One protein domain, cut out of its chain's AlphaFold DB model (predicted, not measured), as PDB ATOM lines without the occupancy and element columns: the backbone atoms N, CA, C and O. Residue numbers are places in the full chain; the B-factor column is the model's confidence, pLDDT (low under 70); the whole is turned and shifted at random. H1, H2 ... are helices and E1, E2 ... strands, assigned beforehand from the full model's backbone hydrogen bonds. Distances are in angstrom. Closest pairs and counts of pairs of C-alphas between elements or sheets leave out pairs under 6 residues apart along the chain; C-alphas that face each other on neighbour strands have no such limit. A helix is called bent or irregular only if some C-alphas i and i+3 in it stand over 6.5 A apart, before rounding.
ATOM      1  N   GLU A  15      -1.628  36.779  -5.040       87.50
ATOM      2  CA  GLU A  15      -2.730  37.588  -4.542       87.50
ATOM      3  C   GLU A  15      -2.636  37.796  -3.023       87.50
ATOM      4  O   GLU A  15      -2.504  36.853  -2.241       87.50
ATOM      5  N   ILE A  16      -2.733  39.066  -2.621       92.38
ATOM      6  CA  ILE A  16      -2.980  39.471  -1.239       92.38
ATOM      7  C   ILE A  16      -4.353  40.131  -1.207       92.38
ATOM      8  O   ILE A  16      -4.553  41.209  -1.787       92.38
ATOM      9  N   LYS A  17      -5.297  39.502  -0.512       94.31
ATOM     10  CA  LYS A  17      -6.678  39.982  -0.384       94.31
ATOM     11  C   LYS A  17      -7.137  40.008   1.065       94.31
ATOM     12  O   LYS A  17      -6.460  39.505   1.959       94.31
ATOM     13  N   ALA A  18      -8.298  40.614   1.291       93.31
ATOM     14  CA  ALA A  18      -8.954  40.584   2.586       93.31
ATOM     15  C   ALA A  18     -10.418  40.169   2.467       93.31
ATOM     16  O   ALA A  18     -11.094  40.533   1.505       93.31
ATOM     17  N   ILE A  19     -10.898  39.424   3.461       92.12
ATOM     18  CA  ILE A  19     -12.286  38.970   3.559       92.12
ATOM     19  C   ILE A  19     -12.765  39.205   4.986       92.12
ATOM     20  O   ILE A  19     -12.240  38.621   5.930       92.12
ATOM     21  N   THR A  20     -13.780  40.048   5.153       90.75
ATOM     22  CA  THR A  20     -14.451  40.235   6.445       90.75
ATOM     23  C   THR A  20     -15.692  39.360   6.528       90.75
ATOM     24  O   THR A  20     -16.420  39.260   5.545       90.75
ATOM     25  N   HIS A  21     -15.999  38.823   7.704       87.06
ATOM     26  CA  HIS A  21     -17.206  38.020   7.937       87.06
ATOM     27  C   HIS A  21     -18.022  38.550   9.123       87.06
ATOM     28  O   HIS A  21     -17.503  39.231  10.011       87.06
ATOM     29  N   TYR A  37     -31.867  31.955  -5.545       55.22
ATOM     30  CA  TYR A  37     -30.681  32.627  -5.038       55.22
ATOM     31  C   TYR A  37     -29.664  32.719  -6.172       55.22
ATOM     32  O   TYR A  37     -29.274  31.712  -6.753       55.22
ATOM     33  N   ASN A  38     -29.225  33.941  -6.473       65.75
ATOM     34  CA  ASN A  38     -28.119  34.191  -7.391       65.75
ATOM     35  C   ASN A  38     -26.875  33.408  -6.919       65.75
ATOM     36  O   ASN A  38     -26.431  33.581  -5.780       65.75
ATOM     37  N   VAL A  39     -26.333  32.548  -7.786       62.88
ATOM     38  CA  VAL A  39     -25.226  31.618  -7.491       62.88
ATOM     39  C   VAL A  39     -24.004  32.351  -6.925       62.88
ATOM     40  O   VAL A  39     -23.418  31.903  -5.942       62.88
ATOM     41  N   HIS A  40     -23.696  33.549  -7.429       62.25
ATOM     42  CA  HIS A  40     -22.586  34.358  -6.918       62.25
ATOM     43  C   HIS A  40     -22.771  34.791  -5.456       62.25
ATOM     44  O   HIS A  40     -21.812  34.814  -4.682       62.25
ATOM     45  N   HIS A  41     -24.005  35.091  -5.040       65.12
ATOM     46  CA  HIS A  41     -24.296  35.434  -3.647       65.12
ATOM     47  C   HIS A  41     -24.185  34.224  -2.713       65.12
ATOM     48  O   HIS A  41     -23.832  34.390  -1.543       65.12
ATOM     49  N   LEU A  42     -24.459  33.013  -3.206       68.50
ATOM     50  CA  LEU A  42     -24.274  31.779  -2.442       68.50
ATOM     51  C   LEU A  42     -22.786  31.476  -2.234       68.50
ATOM     52  O   LEU A  42     -22.369  31.259  -1.096       68.50
ATOM     53  N   GLU A  43     -21.976  31.553  -3.289       71.31
ATOM     54  CA  GLU A  43     -20.526  31.324  -3.218       71.31
ATOM     55  C   GLU A  43     -19.815  32.326  -2.304       71.31
ATOM     56  O   GLU A  43     -18.903  31.970  -1.553       71.31
ATOM     57  N   GLN A  44     -20.217  33.598  -2.350       72.44
ATOM     58  CA  GLN A  44     -19.657  34.625  -1.475       72.44
ATOM     59  C   GLN A  44     -20.000  34.353  -0.006       72.44
ATOM     60  O   GLN A  44     -19.114  34.380   0.846       72.44
ATOM     61  N   ARG A  45     -21.258  34.007   0.295       75.81
ATOM     62  CA  ARG A  45     -21.680  33.653   1.660       75.81
ATOM     63  C   ARG A  45     -21.002  32.390   2.178       75.81
ATOM     64  O   ARG A  45     -20.673  32.318   3.359       75.81
ATOM     65  N   GLN A  46     -20.792  31.398   1.317       79.81
ATOM     66  CA  GLN A  46     -20.085  30.177   1.689       79.81
ATOM     67  C   GLN A  46     -18.619  30.468   2.024       79.81
ATOM     68  O   GLN A  46     -18.129  29.981   3.041       79.81
ATOM     69  N   ARG A  47     -17.955  31.328   1.238       80.06
ATOM     70  CA  ARG A  47     -16.610  31.825   1.560       80.06
ATOM     71  C   ARG A  47     -16.587  32.563   2.894       80.06
ATOM     72  O   ARG A  47     -15.797  32.210   3.756       80.06
ATOM     73  N   GLU A  48     -17.474  33.533   3.109       84.31
ATOM     74  CA  GLU A  48     -17.553  34.264   4.385       84.31
ATOM     75  C   GLU A  48     -17.734  33.324   5.589       84.31
ATOM     76  O   GLU A  48     -17.100  33.520   6.628       84.31
ATOM     77  N   ARG A  49     -18.546  32.271   5.438       86.31
ATOM     78  CA  ARG A  49     -18.763  31.249   6.470       86.31
ATOM     79  C   ARG A  49     -17.512  30.417   6.752       86.31
ATOM     80  O   ARG A  49     -17.236  30.132   7.913       86.31
ATOM     81  N   GLU A  50     -16.768  30.030   5.719       90.50
ATOM     82  CA  GLU A  50     -15.505  29.299   5.867       90.50
ATOM     83  C   GLU A  50     -14.516  30.111   6.715       90.50
ATOM     84  O   GLU A  50     -14.034  29.619   7.734       90.50
ATOM     85  N   TYR A  51     -14.303  31.389   6.385       92.25
ATOM     86  CA  TYR A  51     -13.414  32.258   7.165       92.25
ATOM     87  C   TYR A  51     -13.917  32.505   8.591       92.25
ATOM     88  O   TYR A  51     -13.111  32.561   9.518       92.25
ATOM     89  N   GLN A  52     -15.236  32.586   8.797       90.81
ATOM     90  CA  GLN A  52     -15.817  32.688  10.140       90.81
ATOM     91  C   GLN A  52     -15.504  31.441  10.977       90.81
ATOM     92  O   GLN A  52     -15.179  31.544  12.161       90.81
ATOM     93  N   MET A  53     -15.604  30.252  10.381       90.94
ATOM     94  CA  MET A  53     -15.252  28.998  11.047       90.94
ATOM     95  C   MET A  53     -13.753  28.928  11.360       90.94
ATOM     96  O   MET A  53     -13.385  28.497  12.453       90.94
ATOM     97  N   ILE A  54     -12.899  29.402  10.447       91.75
ATOM     98  CA  ILE A  54     -11.447  29.494  10.662       91.75
ATOM     99  C   ILE A  54     -11.151  30.413  11.850       91.75
ATOM    100  O   ILE A  54     -10.433  30.003  12.756       91.75
ATOM    101  N   GLU A  55     -11.759  31.601  11.920       90.94
ATOM    102  CA  GLU A  55     -11.613  32.488  13.082       90.94
ATOM    103  C   GLU A  55     -12.009  31.780  14.382       90.94
ATOM    104  O   GLU A  55     -11.277  31.843  15.372       90.94
ATOM    105  N   GLN A  56     -13.143  31.073  14.384       88.50
ATOM    106  CA  GLN A  56     -13.624  30.375  15.574       88.50
ATOM    107  C   GLN A  56     -12.684  29.263  16.038       88.50
ATOM    108  O   GLN A  56     -12.463  29.108  17.241       88.50
ATOM    109  N   ALA A  57     -12.113  28.514  15.105       87.88
ATOM    110  CA  ALA A  57     -11.159  27.460  15.410       87.88
ATOM    111  C   ALA A  57      -9.791  28.020  15.855       87.88
ATOM    112  O   ALA A  57      -9.231  27.532  16.836       87.88
ATOM    113  N   CYS A  58      -9.280  29.063  15.193       87.69
ATOM    114  CA  CYS A  58      -7.980  29.665  15.494       87.69
ATOM    115  C   CYS A  58      -7.993  30.478  16.796       87.69
ATOM    116  O   CYS A  58      -7.222  30.205  17.710       87.69
ATOM    117  N   ILE A  59      -8.867  31.487  16.882       86.88
ATOM    118  CA  ILE A  59      -8.830  32.518  17.932       86.88
ATOM    119  C   ILE A  59      -9.588  32.082  19.191       86.88
ATOM    120  O   ILE A  59      -9.205  32.457  20.299       86.88
ATOM    121  N   TYR A  60     -10.661  31.296  19.045       84.62
ATOM    122  CA  TYR A  60     -11.516  30.880  20.168       84.62
ATOM    123  C   TYR A  60     -11.357  29.404  20.570       84.62
ATOM    124  O   TYR A  60     -12.161  28.922  21.366       84.62
ATOM    125  N   ASP A  61     -10.362  28.693  20.031       82.88
ATOM    126  CA  ASP A  61     -10.078  27.276  20.327       82.88
ATOM    127  C   ASP A  61     -11.302  26.347  20.204       82.88
ATOM    128  O   ASP A  61     -11.585  25.482  21.038       82.88
ATOM    129  N   ARG A  62     -12.094  26.538  19.145       84.12
ATOM    130  CA  ARG A  62     -13.247  25.675  18.861       84.12
ATOM    131  C   ARG A  62     -12.825  24.427  18.097       84.12
ATOM    132  O   ARG A  62     -12.929  24.355  16.872       84.12
ATOM    133  N   ARG A  63     -12.376  23.407  18.834       82.88
ATOM    134  CA  ARG A  63     -11.954  22.104  18.276       82.88
ATOM    135  C   ARG A  63     -13.051  21.395  17.478       82.88
ATOM    136  O   ARG A  63     -12.755  20.727  16.491       82.88
ATOM    137  N   ASP A  64     -14.311  21.551  17.878       83.38
ATOM    138  CA  ASP A  64     -15.479  21.026  17.161       83.38
ATOM    139  C   ASP A  64     -15.621  21.622  15.754       83.38
ATOM    140  O   ASP A  64     -16.038  20.928  14.828       83.38
ATOM    141  N   ILE A  65     -15.226  22.884  15.576       85.69
ATOM    142  CA  ILE A  65     -15.221  23.573  14.282       85.69
ATOM    143  C   ILE A  65     -13.959  23.242  13.493       85.69
ATOM    144  O   ILE A  65     -14.043  23.005  12.292       85.69
ATOM    145  N   SER A  66     -12.801  23.140  14.154       83.44
ATOM    146  CA  SER A  66     -11.553  22.736  13.489       83.44
ATOM    147  C   SER A  66     -11.685  21.379  12.789       83.44
ATOM    148  O   SER A  66     -11.177  21.217  11.686       83.44
ATOM    149  N   ARG A  67     -12.415  20.420  13.378       85.31
ATOM    150  CA  ARG A  67     -12.693  19.109  12.756       85.31
ATOM    151  C   ARG A  67     -13.556  19.193  11.491       85.31
ATOM    152  O   ARG A  67     -13.521  18.277  10.681       85.31
ATOM    153  N   GLN A  68     -14.320  20.271  11.323       86.62
ATOM    154  CA  GLN A  68     -15.141  20.526  10.133       86.62
ATOM    155  C   GLN A  68     -14.347  21.209   9.005       86.62
ATOM    156  O   GLN A  68     -14.897  21.445   7.933       86.62
ATOM    157  N   LEU A  69     -13.069  21.531   9.239       87.69
ATOM    158  CA  LEU A  69     -12.164  22.186   8.294       87.69
ATOM    159  C   LEU A  69     -10.926  21.308   8.015       87.69
ATOM    160  O   LEU A  69      -9.808  21.722   8.313       87.69
ATOM    161  N   PRO A  70     -11.083  20.090   7.466       85.06
ATOM    162  CA  PRO A  70      -9.970  19.146   7.295       85.06
ATOM    163  C   PRO A  70      -8.871  19.647   6.340       85.06
ATOM    164  O   PRO A  70      -7.709  19.258   6.460       85.06
ATOM    165  N   HIS A  71      -9.227  20.532   5.409       86.94
ATOM    166  CA  HIS A  71      -8.329  21.173   4.446       86.94
ATOM    167  C   HIS A  71      -7.605  22.407   5.004       86.94
ATOM    168  O   HIS A  71      -6.666  22.907   4.378       86.94
ATOM    169  N   ILE A  72      -8.007  22.890   6.187       89.19
ATOM    170  CA  ILE A  72      -7.358  24.004   6.877       89.19
ATOM    171  C   ILE A  72      -6.508  23.471   8.029       89.19
ATOM    172  O   ILE A  72      -7.004  22.947   9.025       89.19
ATOM    173  N   ASN A  73      -5.203  23.691   7.942       88.44
ATOM    174  CA  ASN A  73      -4.310  23.550   9.079       88.44
ATOM    175  C   ASN A  73      -4.473  24.745  10.015       88.44
ATOM    176  O   ASN A  73      -4.152  25.874   9.648       88.44
ATOM    177  N   ILE A  74      -4.931  24.470  11.235       82.12
ATOM    178  CA  ILE A  74      -5.171  25.482  12.272       82.12
ATOM    179  C   ILE A  74      -4.207  25.304  13.453       82.12
ATOM    180  O   ILE A  74      -3.946  26.272  14.159       82.12
ATOM    181  N   ARG A  75      -3.640  24.099  13.655       69.19
ATOM    182  CA  ARG A  75      -2.723  23.767  14.765       69.19
ATOM    183  C   ARG A  75      -1.737  22.659  14.397       69.19
ATOM    184  O   ARG A  75      -2.152  21.687  13.766       69.19
ATOM    185  N   THR A  76      -0.471  22.880  14.784       57.91
ATOM    186  CA  THR A  76       0.669  21.986  15.149       57.91
ATOM    187  C   THR A  76       0.856  20.591  14.544       57.91
ATOM    188  O   THR A  76       1.870  19.963  14.835       57.91
ATOM    189  N   THR A  77      -0.020  20.087  13.687       51.66
ATOM    190  CA  THR A  77       0.172  18.782  13.060       51.66
ATOM    191  C   THR A  77       1.193  18.964  11.941       51.66
ATOM    192  O   THR A  77       0.901  19.726  11.011       51.66
ATOM    193  N   PRO A  78       2.371  18.315  11.997       52.09
ATOM    194  CA  PRO A  78       3.291  18.306  10.874       52.09
ATOM    195  C   PRO A  78       2.532  17.738   9.679       52.09
ATOM    196  O   PRO A  78       2.079  16.594   9.699       52.09
ATOM    197  N   ALA A  79       2.318  18.559   8.661       54.75
ATOM    198  CA  ALA A  79       1.814  18.066   7.399       54.75
ATOM    199  C   ALA A  79       3.040  17.726   6.560       54.75
ATOM    200  O   ALA A  79       3.856  18.599   6.289       54.75
ATOM    201  N   ALA A  80       3.162  16.469   6.135       55.34
ATOM    202  CA  ALA A  80       4.283  16.003   5.316       55.34
ATOM    203  C   ALA A  80       4.463  16.786   3.993       55.34
ATOM    204  O   ALA A  80       5.477  16.627   3.324       55.34
ATOM    205  N   SER A  81       3.487  17.620   3.609       63.56
ATOM    206  CA  SER A  81       3.421  18.313   2.320       63.56
ATOM    207  C   SER A  81       2.985  19.790   2.379       63.56
ATOM    208  O   SER A  81       2.768  20.390   1.328       63.56
ATOM    209  N   SER A  82       2.846  20.412   3.560       68.19
ATOM    210  CA  SER A  82       2.462  21.835   3.670       68.19
ATOM    211  C   SER A  82       3.075  22.493   4.908       68.19
ATOM    212  O   SER A  82       3.134  21.821   5.940       68.19
ATOM    213  N   PRO A  83       3.423  23.792   4.872       81.00
ATOM    214  CA  PRO A  83       3.925  24.476   6.053       81.00
ATOM    215  C   PRO A  83       2.884  24.454   7.170       81.00
ATOM    216  O   PRO A  83       1.672  24.577   6.946       81.00
ATOM    217  N   THR A  84       3.358  24.287   8.395       87.38
ATOM    218  CA  THR A  84       2.511  24.399   9.573       87.38
ATOM    219  C   THR A  84       2.292  25.876   9.908       87.38
ATOM    220  O   THR A  84       3.192  26.705   9.743       87.38
ATOM    221  N   PRO A  85       1.116  26.241  10.448       88.69
ATOM    222  CA  PRO A  85       0.882  27.596  10.934       88.69
ATOM    223  C   PRO A  85       1.926  28.078  11.947       88.69
ATOM    224  O   PRO A  85       2.274  29.257  11.963       88.69
ATOM    225  N   ASN A  86       2.449  27.165  12.773       86.94
ATOM    226  CA  ASN A  86       3.438  27.481  13.796       86.94
ATOM    227  C   ASN A  86       4.815  27.804  13.194       86.94
ATOM    228  O   ASN A  86       5.448  28.755  13.637       86.94
ATOM    229  N   GLU A  87       5.259  27.078  12.164       87.81
ATOM    230  CA  GLU A  87       6.501  27.400  11.440       87.81
ATOM    231  C   GLU A  87       6.438  28.802  10.833       87.81
ATOM    232  O   GLU A  87       7.349  29.607  11.030       87.81
ATOM    233  N   ILE A  88       5.332  29.129  10.157       90.25
ATOM    234  CA  ILE A  88       5.124  30.461   9.573       90.25
ATOM    235  C   ILE A  88       5.126  31.529  10.671       90.25
ATOM    236  O   ILE A  88       5.814  32.541  10.549       90.25
ATOM    237  N   ALA A  89       4.378  31.312  11.756       89.12
ATOM    238  CA  ALA A  89       4.286  32.266  12.855       89.12
ATOM    239  C   ALA A  89       5.641  32.499  13.546       89.12
ATOM    240  O   ALA A  89       5.978  33.643  13.851       89.12
ATOM    241  N   ILE A  90       6.447  31.452  13.745       88.00
ATOM    242  CA  ILE A  90       7.802  31.564  14.305       88.00
ATOM    243  C   ILE A  90       8.711  32.371  13.375       88.00
ATOM    244  O   ILE A  90       9.408  33.268  13.851       88.00
ATOM    245  N   LEU A  91       8.681  32.113  12.061       89.75
ATOM    246  CA  LEU A  91       9.456  32.891  11.089       89.75
ATOM    247  C   LEU A  91       9.074  34.376  11.140       89.75
ATOM    248  O   LEU A  91       9.958  35.226  11.249       89.75
ATOM    249  N   VAL A  92       7.776  34.689  11.166       90.19
ATOM    250  CA  VAL A  92       7.282  36.069  11.309       90.19
ATOM    251  C   VAL A  92       7.783  36.712  12.606       90.19
ATOM    252  O   VAL A  92       8.327  37.815  12.576       90.19
ATOM    253  N   LEU A  93       7.658  36.033  13.750       87.31
ATOM    254  CA  LEU A  93       8.134  36.567  15.033       87.31
ATOM    255  C   LEU A  93       9.642  36.800  15.061       87.31
ATOM    256  O   LEU A  93      10.087  37.814  15.600       87.31
ATOM    257  N   SER A  94      10.415  35.883  14.480       85.00
ATOM    258  CA  SER A  94      11.872  36.000  14.421       85.00
ATOM    259  C   SER A  94      12.311  37.270  13.685       85.00
ATOM    260  O   SER A  94      13.272  37.913  14.099       85.00
ATOM    261  N   GLN A  95      11.558  37.682  12.660       83.19
ATOM    262  CA  GLN A  95      11.832  38.885  11.872       83.19
ATOM    263  C   GLN A  95      11.331  40.167  12.550       83.19
ATOM    264  O   GLN A  95      11.953  41.218  12.415       83.19
ATOM    265  N   LEU A  96      10.257  40.088  13.344       81.88
ATOM    266  CA  LEU A  96       9.756  41.224  14.127       81.88
ATOM    267  C   LEU A  96      10.708  41.656  15.253       81.88
ATOM    268  O   LEU A  96      10.612  42.791  15.722       81.88
ATOM    269  N   GLY A  97      11.576  40.762  15.743       66.88
ATOM    270  CA  GLY A  97      12.569  41.070  16.782       66.88
ATOM    271  C   GLY A  97      11.980  41.489  18.140       66.88
ATOM    272  O   GLY A  97      12.693  42.016  18.995       66.88
ATOM    273  N   SER A  98      10.678  41.283  18.360       67.62
ATOM    274  CA  SER A  98       9.976  41.772  19.548       67.62
ATOM    275  C   SER A  98      10.021  40.768  20.698       67.62
ATOM    276  O   SER A  98       9.422  39.699  20.628       67.62
ATOM    277  N   ARG A  99      10.639  41.157  21.820       63.53
ATOM    278  CA  ARG A  99      10.657  40.359  23.065       63.53
ATOM    279  C   ARG A  99       9.294  40.270  23.768       63.53
ATOM    280  O   ARG A  99       9.161  39.544  24.747       63.53
ATOM    281  N   SER A 100       8.304  41.045  23.328       76.00
ATOM    282  CA  SER A 100       6.956  41.073  23.909       76.00
ATOM    283  C   SER A 100       5.921  40.297  23.095       76.00
ATOM    284  O   SER A 100       4.774  40.191  23.536       76.00
ATOM    285  N   ALA A 101       6.311  39.770  21.931       81.19
ATOM    286  CA  ALA A 101       5.475  38.938  21.083       81.19
ATOM    287  C   ALA A 101       5.824  37.458  21.288       81.19
ATOM    288  O   ALA A 101       6.994  37.100  21.394       81.19
ATOM    289  N   TYR A 102       4.812  36.602  21.350       80.75
ATOM    290  CA  TYR A 102       4.980  35.157  21.480       80.75
ATOM    291  C   TYR A 102       3.970  34.425  20.598       80.75
ATOM    292  O   TYR A 102       2.919  34.970  20.251       80.75
ATOM    293  N   CYS A 103       4.322  33.201  20.210       82.81
ATOM    294  CA  CYS A 103       3.476  32.319  19.418       82.81
ATOM    295  C   CYS A 103       3.117  31.096  20.252       82.81
ATOM    296  O   CYS A 103       3.999  30.448  20.811       82.81
ATOM    297  N   GLU A 104       1.831  30.772  20.291       79.56
ATOM    298  CA  GLU A 104       1.316  29.529  20.850       79.56
ATOM    299  C   GLU A 104       0.385  28.898  19.812       79.56
ATOM    300  O   GLU A 104      -0.612  29.496  19.416       79.56
ATOM    301  N   GLU A 105       0.755  27.722  19.301       77.31
ATOM    302  CA  GLU A 105      -0.009  26.974  18.288       77.31
ATOM    303  C   GLU A 105      -0.393  27.780  17.024       77.31
ATOM    304  O   GLU A 105      -1.447  27.556  16.434       77.31
ATOM    305  N   GLY A 106       0.456  28.711  16.573       75.00
ATOM    306  CA  GLY A 106       0.171  29.581  15.420       75.00
ATOM    307  C   GLY A 106      -0.644  30.839  15.752       75.00
ATOM    308  O   GLY A 106      -0.904  31.647  14.857       75.00
ATOM    309  N   VAL A 107      -1.013  31.046  17.021       83.62
ATOM    310  CA  VAL A 107      -1.605  32.290  17.527       83.62
ATOM    311  C   VAL A 107      -0.497  33.215  18.024       83.62
ATOM    312  O   VAL A 107       0.230  32.909  18.965       83.62
ATOM    313  N   LEU A 108      -0.396  34.379  17.395       84.62
ATOM    314  CA  LEU A 108       0.523  35.465  17.697       84.62
ATOM    315  C   LEU A 108      -0.135  36.421  18.699       84.62
ATOM    316  O   LEU A 108      -1.137  37.080  18.397       84.62
ATOM    317  N   SER A 109       0.449  36.515  19.890       81.06
ATOM    318  CA  SER A 109      -0.004  37.402  20.963       81.06
ATOM    319  C   SER A 109       1.088  38.395  21.341       81.06
ATOM    320  O   SER A 109       2.270  38.061  21.355       81.06
ATOM    321  N   ILE A 110       0.694  39.629  21.667       81.25
ATOM    322  CA  ILE A 110       1.620  40.700  22.053       81.25
ATOM    323  C   ILE A 110       1.232  41.231  23.427       81.25
ATOM    324  O   ILE A 110       0.109  41.695  23.647       81.25
ATOM    325  N   LYS A 111       2.176  41.189  24.371       78.62
ATOM    326  CA  LYS A 111       1.958  41.656  25.743       78.62
ATOM    327  C   LYS A 111       1.520  43.126  25.747       78.62
ATOM    328  O   LYS A 111       2.230  43.995  25.257       78.62
ATOM    329  N   GLY A 112       0.362  43.400  26.349       74.50
ATOM    330  CA  GLY A 112      -0.195  44.754  26.481       74.50
ATOM    331  C   GLY A 112      -1.058  45.230  25.303       74.50
ATOM    332  O   GLY A 112      -1.698  46.276  25.421       74.50
ATOM    333  N   SER A 113      -1.134  44.459  24.217       80.56
ATOM    334  CA  SER A 113      -2.021  44.705  23.074       80.56
ATOM    335  C   SER A 113      -3.363  43.987  23.253       80.56
ATOM    336  O   SER A 113      -3.453  42.993  23.977       80.56
ATOM    337  N   THR A 114      -4.425  44.494  22.616       84.38
ATOM    338  CA  THR A 114      -5.691  43.741  22.516       84.38
ATOM    339  C   THR A 114      -5.776  42.905  21.246       84.38
ATOM    340  O   THR A 114      -6.711  42.116  21.108       84.38
ATOM    341  N   LEU A 115      -4.807  43.051  20.341       88.12
ATOM    342  CA  LEU A 115      -4.706  42.293  19.105       88.12
ATOM    343  C   LEU A 115      -4.486  40.807  19.397       88.12
ATOM    344  O   LEU A 115      -3.592  40.424  20.148       88.12
ATOM    345  N   GLN A 116      -5.289  39.981  18.741       88.88
ATOM    346  CA  GLN A 116      -5.041  38.563  18.555       88.88
ATOM    347  C   GLN A 116      -4.854  38.340  17.059       88.88
ATOM    348  O   GLN A 116      -5.735  38.683  16.264       88.88
ATOM    349  N   ALA A 117      -3.707  37.790  16.685       91.94
ATOM    350  CA  ALA A 117      -3.434  37.369  15.323       91.94
ATOM    351  C   ALA A 117      -3.240  35.853  15.309       91.94
ATOM    352  O   ALA A 117      -2.674  35.297  16.242       91.94
ATOM    353  N   ALA A 118      -3.710  35.168  14.278       92.31
ATOM    354  CA  ALA A 118      -3.457  33.745  14.105       92.31
ATOM    355  C   ALA A 118      -3.164  33.432  12.645       92.31
ATOM    356  O   ALA A 118      -3.703  34.075  11.743       92.31
ATOM    357  N   ILE A 119      -2.315  32.435  12.432       93.38
ATOM    358  CA  ILE A 119      -2.045  31.879  11.115       93.38
ATOM    359  C   ILE A 119      -2.866  30.602  10.955       93.38
ATOM    360  O   ILE A 119      -2.944  29.773  11.859       93.38
ATOM    361  N   ALA A 120      -3.465  30.436   9.784       93.19
ATOM    362  CA  ALA A 120      -3.978  29.166   9.299       93.19
ATOM    363  C   ALA A 120      -3.471  28.933   7.873       93.19
ATOM    364  O   ALA A 120      -3.093  29.877   7.178       93.19
ATOM    365  N   VAL A 121      -3.447  27.678   7.434       92.88
ATOM    366  CA  VAL A 121      -2.977  27.312   6.091       92.88
ATOM    367  C   VAL A 121      -4.021  26.446   5.410       92.88
ATOM    368  O   VAL A 121      -4.346  25.366   5.896       92.88
ATOM    369  N   ASN A 122      -4.536  26.905   4.275       91.75
ATOM    370  CA  ASN A 122      -5.365  26.097   3.395       91.75
ATOM    371  C   ASN A 122      -4.460  25.318   2.435       91.75
ATOM    372  O   ASN A 122      -3.791  25.913   1.586       91.75
ATOM    373  N   LYS A 123      -4.434  23.992   2.588       85.88
ATOM    374  CA  LYS A 123      -3.559  23.106   1.803       85.88
ATOM    375  C   LYS A 123      -3.983  23.046   0.344       85.88
ATOM    376  O   LYS A 123      -3.147  23.151  -0.546       85.88
ATOM    377  N   ASP A 124      -5.286  22.924   0.123       86.56
ATOM    378  CA  ASP A 124      -5.861  22.688  -1.198       86.56
ATOM    379  C   ASP A 124      -5.736  23.932  -2.079       86.56
ATOM    380  O   ASP A 124      -5.470  23.838  -3.274       86.56
ATOM    381  N   LYS A 125      -5.899  25.116  -1.474       89.19
ATOM    382  CA  LYS A 125      -5.838  26.408  -2.175       89.19
ATOM    383  C   LYS A 125      -4.445  27.042  -2.181       89.19
ATOM    384  O   LYS A 125      -4.301  28.108  -2.772       89.19
ATOM    385  N   GLN A 126      -3.454  26.431  -1.519       91.00
ATOM    386  CA  GLN A 126      -2.136  27.029  -1.265       91.00
ATOM    387  C   GLN A 126      -2.274  28.471  -0.755       91.00
ATOM    388  O   GLN A 126      -1.828  29.435  -1.370       91.00
ATOM    389  N   GLU A 127      -2.963  28.635   0.370       93.19
ATOM    390  CA  GLU A 127      -3.305  29.952   0.909       93.19
ATOM    391  C   GLU A 127      -2.910  30.045   2.382       93.19
ATOM    392  O   GLU A 127      -3.262  29.188   3.196       93.19
ATOM    393  N   ILE A 128      -2.182  31.106   2.724       95.06
ATOM    394  CA  ILE A 128      -1.872  31.486   4.100       95.06
ATOM    395  C   ILE A 128      -2.930  32.487   4.558       95.06
ATOM    396  O   ILE A 128      -3.143  33.531   3.940       95.06
ATOM    397  N   ILE A 129      -3.597  32.175   5.662       95.62
ATOM    398  CA  ILE A 129      -4.707  32.958   6.192       95.62
ATOM    399  C   ILE A 129      -4.241  33.645   7.471       95.62
ATOM    400  O   ILE A 129      -3.949  32.984   8.467       95.62
ATOM    401  N   LEU A 130      -4.181  34.976   7.444       96.50
ATOM    402  CA  LEU A 130      -3.928  35.807   8.616       96.50
ATOM    403  C   LEU A 130      -5.267  36.220   9.229       96.50
ATOM    404  O   LEU A 130      -5.963  37.089   8.702       96.50
ATOM    405  N   VAL A 131      -5.624  35.604  10.348       94.94
ATOM    406  CA  VAL A 131      -6.835  35.919  11.110       94.94
ATOM    407  C   VAL A 131      -6.515  37.014  12.119       94.94
ATOM    408  O   VAL A 131      -5.606  36.855  12.930       94.94
ATOM    409  N   LEU A 132      -7.273  38.107  12.102       93.94
ATOM    410  CA  LEU A 132      -7.122  39.239  13.012       93.94
ATOM    411  C   LEU A 132      -8.409  39.487  13.790       93.94
ATOM    412  O   LEU A 132      -9.486  39.661  13.219       93.94
ATOM    413  N   ASN A 133      -8.285  39.596  15.108       89.62
ATOM    414  CA  ASN A 133      -9.365  40.051  15.974       89.62
ATOM    415  C   ASN A 133      -8.797  40.856  17.147       89.62
ATOM    416  O   ASN A 133      -7.595  40.860  17.401       89.62
ATOM    417  N   ARG A 134      -9.663  41.555  17.879       86.62
ATOM    418  CA  ARG A 134      -9.304  42.217  19.135       86.62
ATOM    419  C   ARG A 134     -10.077  41.599  20.292       86.62
ATOM    420  O   ARG A 134     -11.313  41.539  20.281       86.62
ATOM    421  N   ASN A 135      -9.348  41.151  21.310       72.25
ATOM    422  CA  ASN A 135      -9.912  40.508  22.487       72.25
ATOM    423  C   ASN A 135     -10.713  41.516  23.324       72.25
ATOM    424  O   ASN A 135     -10.156  42.382  24.003       72.25
ATOM    425  N   LYS A 136     -12.041  41.360  23.337       59.81
ATOM    426  CA  LYS A 136     -12.951  42.204  24.129       59.81
ATOM    427  C   LYS A 136     -12.766  42.039  25.644       59.81
ATOM    428  O   LYS A 136     -13.016  42.989  26.376       59.81
ATOM    429  N   LYS A 137     -12.325  40.868  26.127       52.12
ATOM    430  CA  LYS A 137     -12.160  40.594  27.571       52.12
ATOM    431  C   LYS A 137     -10.932  41.277  28.178       52.12
ATOM    432  O   LYS A 137     -10.886  41.464  29.387       52.12
ATOM    433  N   ALA A 138      -9.971  41.704  27.356       49.88
ATOM    434  CA  ALA A 138      -8.810  42.475  27.810       49.88
ATOM    435  C   ALA A 138      -9.161  43.937  28.175       49.88
ATOM    436  O   ALA A 138      -8.328  44.670  28.715       49.88
ATOM    437  N   ALA A 139     -10.395  44.373  27.895       48.53
ATOM    438  CA  ALA A 139     -10.890  45.706  28.200       48.53
ATOM    439  C   ALA A 139     -11.644  45.741  29.546       48.53
ATOM    440  O   ALA A 139     -12.865  45.842  29.583       48.53
ATOM    441  N   GLY A 140     -10.925  45.668  30.674       46.19
ATOM    442  CA  GLY A 140     -11.498  46.034  31.983       46.19
ATOM    443  C   GLY A 140     -11.879  47.526  32.043       46.19
ATOM    444  O   GLY A 140     -11.461  48.288  31.175       46.19
ATOM    445  N   LEU A 141     -12.611  47.987  33.072       47.47
ATOM    446  CA  LEU A 141     -13.064  49.394  33.201       47.47
ATOM    447  C   LEU A 141     -11.939  50.447  33.029       47.47
ATOM    448  O   LEU A 141     -12.187  51.530  32.505       47.47
ATOM    449  N   LYS A 142     -10.680  50.115  33.362       50.00
ATOM    450  CA  LYS A 142      -9.495  50.974  33.122       50.00
ATOM    451  C   LYS A 142      -9.110  51.133  31.634       50.00
ATOM    452  O   LYS A 142      -8.238  51.926  31.295       50.00
ATOM    453  N   SER A 143      -9.726  50.373  30.730       52.00
ATOM    454  CA  SER A 143      -9.419  50.321  29.295       52.00
ATOM    455  C   SER A 143     -10.162  51.358  28.459       52.00
ATOM    456  O   SER A 143      -9.805  51.541  27.295       52.00
ATOM    457  N   TRP A 144     -11.193  52.010  28.998       49.66
ATOM    458  CA  TRP A 144     -11.968  52.982  28.228       49.66
ATOM    459  C   TRP A 144     -11.168  54.267  27.960       49.66
ATOM    460  O   TRP A 144     -11.169  54.751  26.832       49.66
ATOM    461  N   LEU A 145     -10.375  54.723  28.940       52.53
ATOM    462  CA  LEU A 145      -9.488  55.891  28.818       52.53
ATOM    463  C   LEU A 145      -8.260  55.628  27.921       52.53
ATOM    464  O   LEU A 145      -7.838  56.508  27.182       52.53
ATOM    465  N   ASN A 146      -7.742  54.394  27.891       53.62
ATOM    466  CA  ASN A 146      -6.588  53.999  27.063       53.62
ATOM    467  C   ASN A 146      -6.978  53.408  25.694       53.62
ATOM    468  O   ASN A 146      -6.168  52.763  25.027       53.62
ATOM    469  N   LYS A 147      -8.238  53.568  25.273       57.75
ATOM    470  CA  LYS A 147      -8.764  52.923  24.062       57.75
ATOM    471  C   LYS A 147      -8.128  53.474  22.782       57.75
ATOM    472  O   LYS A 147      -7.891  52.707  21.855       57.75
ATOM    473  N   ALA A 148      -7.826  54.774  22.742       59.25
ATOM    474  CA  ALA A 148      -7.218  55.420  21.577       59.25
ATOM    475  C   ALA A 148      -5.755  54.987  21.370       59.25
ATOM    476  O   ALA A 148      -5.394  54.551  20.279       59.25
ATOM    477  N   THR A 149      -4.941  55.008  22.429       59.62
ATOM    478  CA  THR A 149      -3.523  54.611  22.383       59.62
ATOM    479  C   THR A 149      -3.347  53.118  22.106       59.62
ATOM    480  O   THR A 149      -2.562  52.752  21.233       59.62
ATOM    481  N   LYS A 150      -4.142  52.249  22.751       61.62
ATOM    482  CA  LYS A 150      -4.154  50.805  22.446       61.62
ATOM    483  C   LYS A 150      -4.610  50.512  21.018       61.62
ATOM    484  O   LYS A 150      -4.078  49.618  20.367       61.62
ATOM    485  N   SER A 151      -5.570  51.279  20.497       70.50
ATOM    486  CA  SER A 151      -5.990  51.122  19.104       70.50
ATOM    487  C   SER A 151      -4.860  51.467  18.135       70.50
ATOM    488  O   SER A 151      -4.735  50.792  17.125       70.50
ATOM    489  N   GLN A 152      -4.025  52.469  18.415       79.56
ATOM    490  CA  GLN A 152      -2.894  52.793  17.542       79.56
ATOM    491  C   GLN A 152      -1.817  51.699  17.567       79.56
ATOM    492  O   GLN A 152      -1.325  51.306  16.509       79.56
ATOM    493  N   SER A 153      -1.491  51.163  18.749       83.88
ATOM    494  CA  SER A 153      -0.527  50.061  18.863       83.88
ATOM    495  C   SER A 153      -1.012  48.801  18.150       83.88
ATOM    496  O   SER A 153      -0.235  48.166  17.449       83.88
ATOM    497  N   ASP A 154      -2.300  48.466  18.261       88.44
ATOM    498  CA  ASP A 154      -2.868  47.283  17.605       88.44
ATOM    499  C   ASP A 154      -2.792  47.384  16.071       88.44
ATOM    500  O   ASP A 154      -2.516  46.388  15.406       88.44
ATOM    501  N   TYR A 155      -2.982  48.582  15.504       90.94
ATOM    502  CA  TYR A 155      -2.823  48.813  14.062       90.94
ATOM    503  C   TYR A 155      -1.370  48.635  13.622       90.94
ATOM    504  O   TYR A 155      -1.127  47.955  12.626       90.94
ATOM    505  N   LEU A 156      -0.421  49.201  14.376       90.00
ATOM    506  CA  LEU A 156       1.009  49.075  14.095       90.00
ATOM    507  C   LEU A 156       1.473  47.616  14.181       90.00
ATOM    508  O   LEU A 156       2.173  47.124  13.301       90.00
ATOM    509  N   TYR A 157       1.056  46.901  15.223       90.44
ATOM    510  CA  TYR A 157       1.401  45.494  15.379       90.44
ATOM    511  C   TYR A 157       0.817  44.636  14.262       90.44
ATOM    512  O   TYR A 157       1.539  43.834  13.673       90.44
ATOM    513  N   ALA A 158      -0.459  44.829  13.926       92.94
ATOM    514  CA  ALA A 158      -1.091  44.069  12.858       92.94
ATOM    515  C   ALA A 158      -0.450  44.357  11.492       92.94
ATOM    516  O   ALA A 158      -0.265  43.426  10.707       92.94
ATOM    517  N   SER A 159      -0.069  45.611  11.208       93.50
ATOM    518  CA  SER A 159       0.650  45.939   9.971       93.50
ATOM    519  C   SER A 159       2.047  45.344   9.929       93.50
ATOM    520  O   SER A 159       2.441  44.837   8.888       93.50
ATOM    521  N   ASN A 160       2.788  45.363  11.038       92.88
ATOM    522  CA  ASN A 160       4.126  44.777  11.066       92.88
ATOM    523  C   ASN A 160       4.048  43.259  10.857       92.88
ATOM    524  O   ASN A 160       4.780  42.718  10.034       92.88
ATOM    525  N   ILE A 161       3.105  42.581  11.527       94.00
ATOM    526  CA  ILE A 161       2.855  41.145  11.326       94.00
ATOM    527  C   ILE A 161       2.548  40.850   9.855       94.00
ATOM    528  O   ILE A 161       3.114  39.913   9.299       94.00
ATOM    529  N   SER A 162       1.675  41.627   9.204       95.06
ATOM    530  CA  SER A 162       1.315  41.352   7.808       95.06
ATOM    531  C   SER A 162       2.449  41.631   6.827       95.06
ATOM    532  O   SER A 162       2.595  40.898   5.853       95.06
ATOM    533  N   GLN A 163       3.268  42.651   7.076       94.88
ATOM    534  CA  GLN A 163       4.433  42.960   6.249       94.88
ATOM    535  C   GLN A 163       5.502  41.874   6.347       94.88
ATOM    536  O   GLN A 163       5.984  41.405   5.316       94.88
ATOM    537  N   GLU A 164       5.830  41.426   7.559       94.62
ATOM    538  CA  GLU A 164       6.759  40.308   7.742       94.62
ATOM    539  C   GLU A 164       6.178  39.008   7.177       94.62
ATOM    540  O   GLU A 164       6.889  38.256   6.519       94.62
ATOM    541  N   LEU A 165       4.867  38.776   7.301       95.06
ATOM    542  CA  LEU A 165       4.218  37.627   6.667       95.06
ATOM    543  C   LEU A 165       4.386  37.630   5.141       95.06
ATOM    544  O   LEU A 165       4.658  36.583   4.559       95.06
ATOM    545  N   VAL A 166       4.260  38.790   4.490       94.69
ATOM    546  CA  VAL A 166       4.502  38.923   3.042       94.69
ATOM    547  C   VAL A 166       5.949  38.587   2.696       94.69
ATOM    548  O   VAL A 166       6.178  37.850   1.739       94.69
ATOM    549  N   LYS A 167       6.923  39.067   3.476       93.19
ATOM    550  CA  LYS A 167       8.344  38.750   3.265       93.19
ATOM    551  C   LYS A 167       8.617  37.259   3.448       93.19
ATOM    552  O   LYS A 167       9.173  36.639   2.549       93.19
ATOM    553  N   VAL A 168       8.155  36.666   4.552       92.88
ATOM    554  CA  VAL A 168       8.250  35.220   4.825       92.88
ATOM    555  C   VAL A 168       7.634  34.415   3.685       92.88
ATOM    556  O   VAL A 168       8.269  33.490   3.181       92.88
ATOM    557  N   ARG A 169       6.431  34.785   3.228       92.81
ATOM    558  CA  ARG A 169       5.789  34.152   2.072       92.81
ATOM    559  C   ARG A 169       6.668  34.272   0.838       92.81
ATOM    560  O   ARG A 169       6.926  33.267   0.194       92.81
ATOM    561  N   ASN A 170       7.150  35.464   0.503       91.38
ATOM    562  CA  ASN A 170       7.952  35.678  -0.703       91.38
ATOM    563  C   ASN A 170       9.264  34.876  -0.682       91.38
ATOM    564  O   ASN A 170       9.681  34.380  -1.725       91.38
ATOM    565  N   THR A 171       9.893  34.725   0.486       90.62
ATOM    566  CA  THR A 171      11.156  33.993   0.642       90.62
ATOM    567  C   THR A 171      10.968  32.476   0.666       90.62
ATOM    568  O   THR A 171      11.724  31.768   0.008       90.62
ATOM    569  N   TYR A 172       9.988  31.970   1.419       89.69
ATOM    570  CA  TYR A 172       9.891  30.538   1.740       89.69
ATOM    571  C   TYR A 172       8.672  29.841   1.127       89.69
ATOM    572  O   TYR A 172       8.689  28.629   0.938       89.69
ATOM    573  N   PHE A 173       7.613  30.589   0.806       89.25
ATOM    574  CA  PHE A 173       6.305  30.058   0.404       89.25
ATOM    575  C   PHE A 173       5.750  30.821  -0.809       89.25
ATOM    576  O   PHE A 173       4.593  31.238  -0.827       89.25
ATOM    577  N   SER A 174       6.595  31.068  -1.814       87.88
ATOM    578  CA  SER A 174       6.318  32.012  -2.910       87.88
ATOM    579  C   SER A 174       5.118  31.632  -3.784       87.88
ATOM    580  O   SER A 174       4.564  32.483  -4.478       87.88
ATOM    581  N   ASN A 175       4.681  30.375  -3.721       88.69
ATOM    582  CA  ASN A 175       3.494  29.873  -4.398       88.69
ATOM    583  C   ASN A 175       2.188  30.058  -3.608       88.69
ATOM    584  O   ASN A 175       1.126  29.758  -4.148       88.69
ATOM    585  N   TYR A 176       2.245  30.535  -2.360       91.62
ATOM    586  CA  TYR A 176       1.061  30.710  -1.522       91.62
ATOM    587  C   TYR A 176       0.442  32.105  -1.673       91.62
ATOM    588  O   TYR A 176       1.140  33.122  -1.613       91.62
ATOM    589  N   ALA A 177      -0.886  32.170  -1.780       94.00
ATOM    590  CA  ALA A 177      -1.643  33.416  -1.637       94.00
ATOM    591  C   ALA A 177      -1.738  33.839  -0.159       94.00
ATOM    592  O   ALA A 177      -1.565  33.013   0.740       94.00
ATOM    593  N   ILE A 178      -2.047  35.114   0.106       95.62
ATOM    594  CA  ILE A 178      -2.332  35.606   1.464       95.62
ATOM    595  C   ILE A 178      -3.756  36.155   1.532       95.62
ATOM    596  O   ILE A 178      -4.106  37.101   0.822       95.62
ATOM    597  N   THR A 179      -4.551  35.628   2.461       96.31
ATOM    598  CA  THR A 179      -5.861  36.192   2.804       96.31
ATOM    599  C   THR A 179      -5.864  36.708   4.231       96.31
ATOM    600  O   THR A 179      -5.591  35.983   5.182       96.31
ATOM    601  N   ILE A 180      -6.210  37.982   4.390       96.69
ATOM    602  CA  ILE A 180      -6.367  38.633   5.692       96.69
ATOM    603  C   ILE A 180      -7.846  38.606   6.066       96.69
ATOM    604  O   ILE A 180      -8.690  39.090   5.311       96.69
ATOM    605  N   THR A 181      -8.188  38.052   7.221       95.31
ATOM    606  CA  THR A 181      -9.585  37.888   7.626       95.31
ATOM    607  C   THR A 181      -9.845  38.298   9.065       95.31
ATOM    608  O   THR A 181      -8.925  38.443   9.865       95.31
ATOM    609  N   GLY A 182     -11.116  38.521   9.382       92.56
ATOM    610  CA  GLY A 182     -11.590  38.851  10.716       92.56
ATOM    611  C   GLY A 182     -13.031  39.348  10.707       92.56
ATOM    612  O   GLY A 182     -13.665  39.536   9.659       92.56
ATOM    613  N   GLU A 183     -13.576  39.555  11.904       90.62
ATOM    614  CA  GLU A 183     -14.958  39.999  12.067       90.62
ATOM    615  C   GLU A 183     -15.193  41.379  11.429       90.62
ATOM    616  O   GLU A 183     -14.357  42.271  11.512       90.62
ATOM    617  N   HIS A 184     -16.368  41.608  10.841       88.31
ATOM    618  CA  HIS A 184     -16.719  42.855  10.152       88.31
ATOM    619  C   HIS A 184     -16.554  44.115  11.024       88.31
ATOM    620  O   HIS A 184     -16.210  45.186  10.519       88.31
ATOM    621  N   LYS A 185     -16.715  43.988  12.350       87.06
ATOM    622  CA  LYS A 185     -16.422  45.065  13.319       87.06
ATOM    623  C   LYS A 185     -14.958  45.550  13.249       87.06
ATOM    624  O   LYS A 185     -14.666  46.676  13.637       87.06
ATOM    625  N   GLU A 186     -14.054  44.701  12.760       89.62
ATOM    626  CA  GLU A 186     -12.619  44.932  12.579       89.62
ATOM    627  C   GLU A 186     -12.256  45.377  11.155       89.62
ATOM    628  O   GLU A 186     -11.079  45.534  10.841       89.62
ATOM    629  N   SER A 187     -13.238  45.645  10.288       89.00
ATOM    630  CA  SER A 187     -13.026  46.031   8.881       89.00
ATOM    631  C   SER A 187     -12.016  47.167   8.681       89.00
ATOM    632  O   SER A 187     -11.191  47.095   7.775       89.00
ATOM    633  N   LYS A 188     -12.017  48.194   9.542       91.38
ATOM    634  CA  LYS A 188     -11.030  49.289   9.478       91.38
ATOM    635  C   LYS A 188      -9.594  48.804   9.705       91.38
ATOM    636  O   LYS A 188      -8.702  49.198   8.960       91.38
ATOM    637  N   LEU A 189      -9.390  47.935  10.697       91.94
ATOM    638  CA  LEU A 189      -8.093  47.320  10.975       91.94
ATOM    639  C   LEU A 189      -7.678  46.430   9.798       91.94
ATOM    640  O   LEU A 189      -6.584  46.585   9.272       91.94
ATOM    641  N   ILE A 190      -8.576  45.564   9.329       94.06
ATOM    642  CA  ILE A 190      -8.319  44.641   8.215       94.06
ATOM    643  C   ILE A 190      -7.920  45.402   6.939       94.06
ATOM    644  O   ILE A 190      -6.919  45.065   6.310       94.06
ATOM    645  N   ASN A 191      -8.638  46.472   6.587       94.06
ATOM    646  CA  ASN A 191      -8.323  47.302   5.418       94.06
ATOM    647  C   ASN A 191      -6.984  48.036   5.556       94.06
ATOM    648  O   ASN A 191      -6.230  48.147   4.582       94.06
ATOM    649  N   TYR A 192      -6.672  48.523   6.759       94.00
ATOM    650  CA  TYR A 192      -5.377  49.136   7.046       94.00
ATOM    651  C   TYR A 192      -4.240  48.128   6.845       94.00
ATOM    652  O   TYR A 192      -3.281  48.399   6.124       94.00
ATOM    653  N   VAL A 193      -4.384  46.932   7.413       95.38
ATOM    654  CA  VAL A 193      -3.391  45.858   7.321       95.38
ATOM    655  C   VAL A 193      -3.221  45.373   5.880       95.38
ATOM    656  O   VAL A 193      -2.086  45.163   5.453       95.38
ATOM    657  N   LEU A 194      -4.308  45.250   5.109       95.44
ATOM    658  CA  LEU A 194      -4.257  44.905   3.684       95.44
ATOM    659  C   LEU A 194      -3.442  45.924   2.888       95.44
ATOM    660  O   LEU A 194      -2.582  45.546   2.092       95.44
ATOM    661  N   THR A 195      -3.701  47.215   3.109       93.94
ATOM    662  CA  THR A 195      -2.945  48.298   2.466       93.94
ATOM    663  C   THR A 195      -1.460  48.187   2.799       93.94
ATOM    664  O   THR A 195      -0.619  48.262   1.905       93.94
ATOM    665  N   SER A 196      -1.129  47.958   4.069       92.94
ATOM    666  CA  SER A 196       0.255  47.808   4.526       92.94
ATOM    667  C   SER A 196       0.952  46.570   3.958       92.94
ATOM    668  O   SER A 196       2.119  46.668   3.591       92.94
ATOM    669  N   ALA A 197       0.250  45.440   3.831       92.44
ATOM    670  CA  ALA A 197       0.781  44.213   3.236       92.44
ATOM    671  C   ALA A 197       1.077  44.392   1.739       92.44
ATOM    672  O   ALA A 197       2.149  44.026   1.260       92.44
ATOM    673  N   LYS A 198       0.158  45.025   0.999       90.75
ATOM    674  CA  LYS A 198       0.339  45.303  -0.435       90.75
ATOM    675  C   LYS A 198       1.538  46.206  -0.719       90.75
ATOM    676  O   LYS A 198       2.194  45.997  -1.730       90.75
ATOM    677  N   LYS A 199       1.855  47.155   0.173       89.50
ATOM    678  CA  LYS A 199       3.026  48.041   0.031       89.50
ATOM    679  C   LYS A 199       4.366  47.303  -0.000       89.50
ATOM    680  O   LYS A 199       5.304  47.836  -0.564       89.50
ATOM    681  N   VAL A 200       4.464  46.136   0.636       85.62
ATOM    682  CA  VAL A 200       5.714  45.354   0.726       85.62
ATOM    683  C   VAL A 200       5.780  44.261  -0.345       85.62
ATOM    684  O   VAL A 200       6.827  43.672  -0.581       85.62
TER     685      VAL A 200
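Overview. This is residues 15 to 21 and 37 to 200 of the 202 residues of an uncharacterized protein of Vibrio parahaemolyticus (UniProt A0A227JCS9). One strongly twisted sheet of six strands makes the core, between helices: H3, H4 and H5 cover one face, and H1 crosses the other. The tiny H2 sits beyond H1, off the sheet, while residues 37 to 43 and residues 140 to 146 stick out. Printed are 171 residues with five named helices and six named strands, in the order E1 H1 H2 H3 E2 E3 E4 E5 H4 E6 H5. The sheet is mixed, in the order E1 E6 E5 E4 E3 E2, and the class is mixed, helices and strands. The whole is compact, with a radius of gyration of the C-alphas of 15.6 A and spans of 45 by 40 by 33 A.

Arrangement. E2, residues 101 to 104, E3, residues 107 to 110, E4, residues 115 to 122, and E5, residues 127 to 134, form a meander, each strand the antiparallel neighbour of the one before. N 102 and O 109 are 2.9 A apart, N 108 and O 117 2.7 A, and N 118 and O 131 2.9 A, each within hydrogen-bond range. E6, residues 177 to 183, is parallel to E5, with N 130 and O 179 at 2.8 A. E1, residues 16 to 21, is an edge strand parallel to E6, with N 19 and O 180 at 2.9 A. H4, residues 147 to 172, makes with E5 and E6 a strand-helix-strand unit, two parallel strands joined through a helix, its crossover right-handed. H5, residues 184 to 200, runs along the strands, at 13 degrees to E6 on the local plane. H4 touches H5 with residues 155 to 167 alone, closest at the C-alphas of Ser 159 and Val 193, 4.8 A. H3, residues 85 to 96, touches H4, closest at the C-alphas of Val 92 and Glu 164, 5.6 A. These three helices lie on the same face; H1, residues 39 to 59, is on the opposite face at a height over the sheet of 7.5 A, across the strands, making three layers, helices on both faces. H2, residues 63 to 66, touches H1, closest at the C-alphas of Ala 57 and Ser 66, 5.1 A. In H1, H3 and H4 every O i to N i+4 pair is within hydrogen-bond range, in H5 10 of 13; H2 is too short for such a pair.

Along the chain. E1 begins at C-alpha 16, (-2.980, 39.471, -1.239). E4 measures 22.6 A and E5 22.8 A, H1 30.3 A. H4 is 36.7 A long, from C-alpha 147 at (-8.764, 52.923, 24.062). H5, 24.5 A, ends at C-alpha 200, (5.714, 45.354, 0.726); it is irregular, with C-alphas 185 and 188 7.9 A apart.

Size, cuts and confidence. The C-alphas of Tyr 37 and Arg 99, the two farthest apart, are 50.6 A from each other. Residues 22 to 36 are not printed, and C-alphas 21 and 37 are 19.5 A apart across this cut. The links H2 to H3 and E5 to H4 are long. Mean pLDDT of the printed part is 82.5; residues 37 to 42, 75 to 82, 97 to 99 and 136 to 150 are under 70.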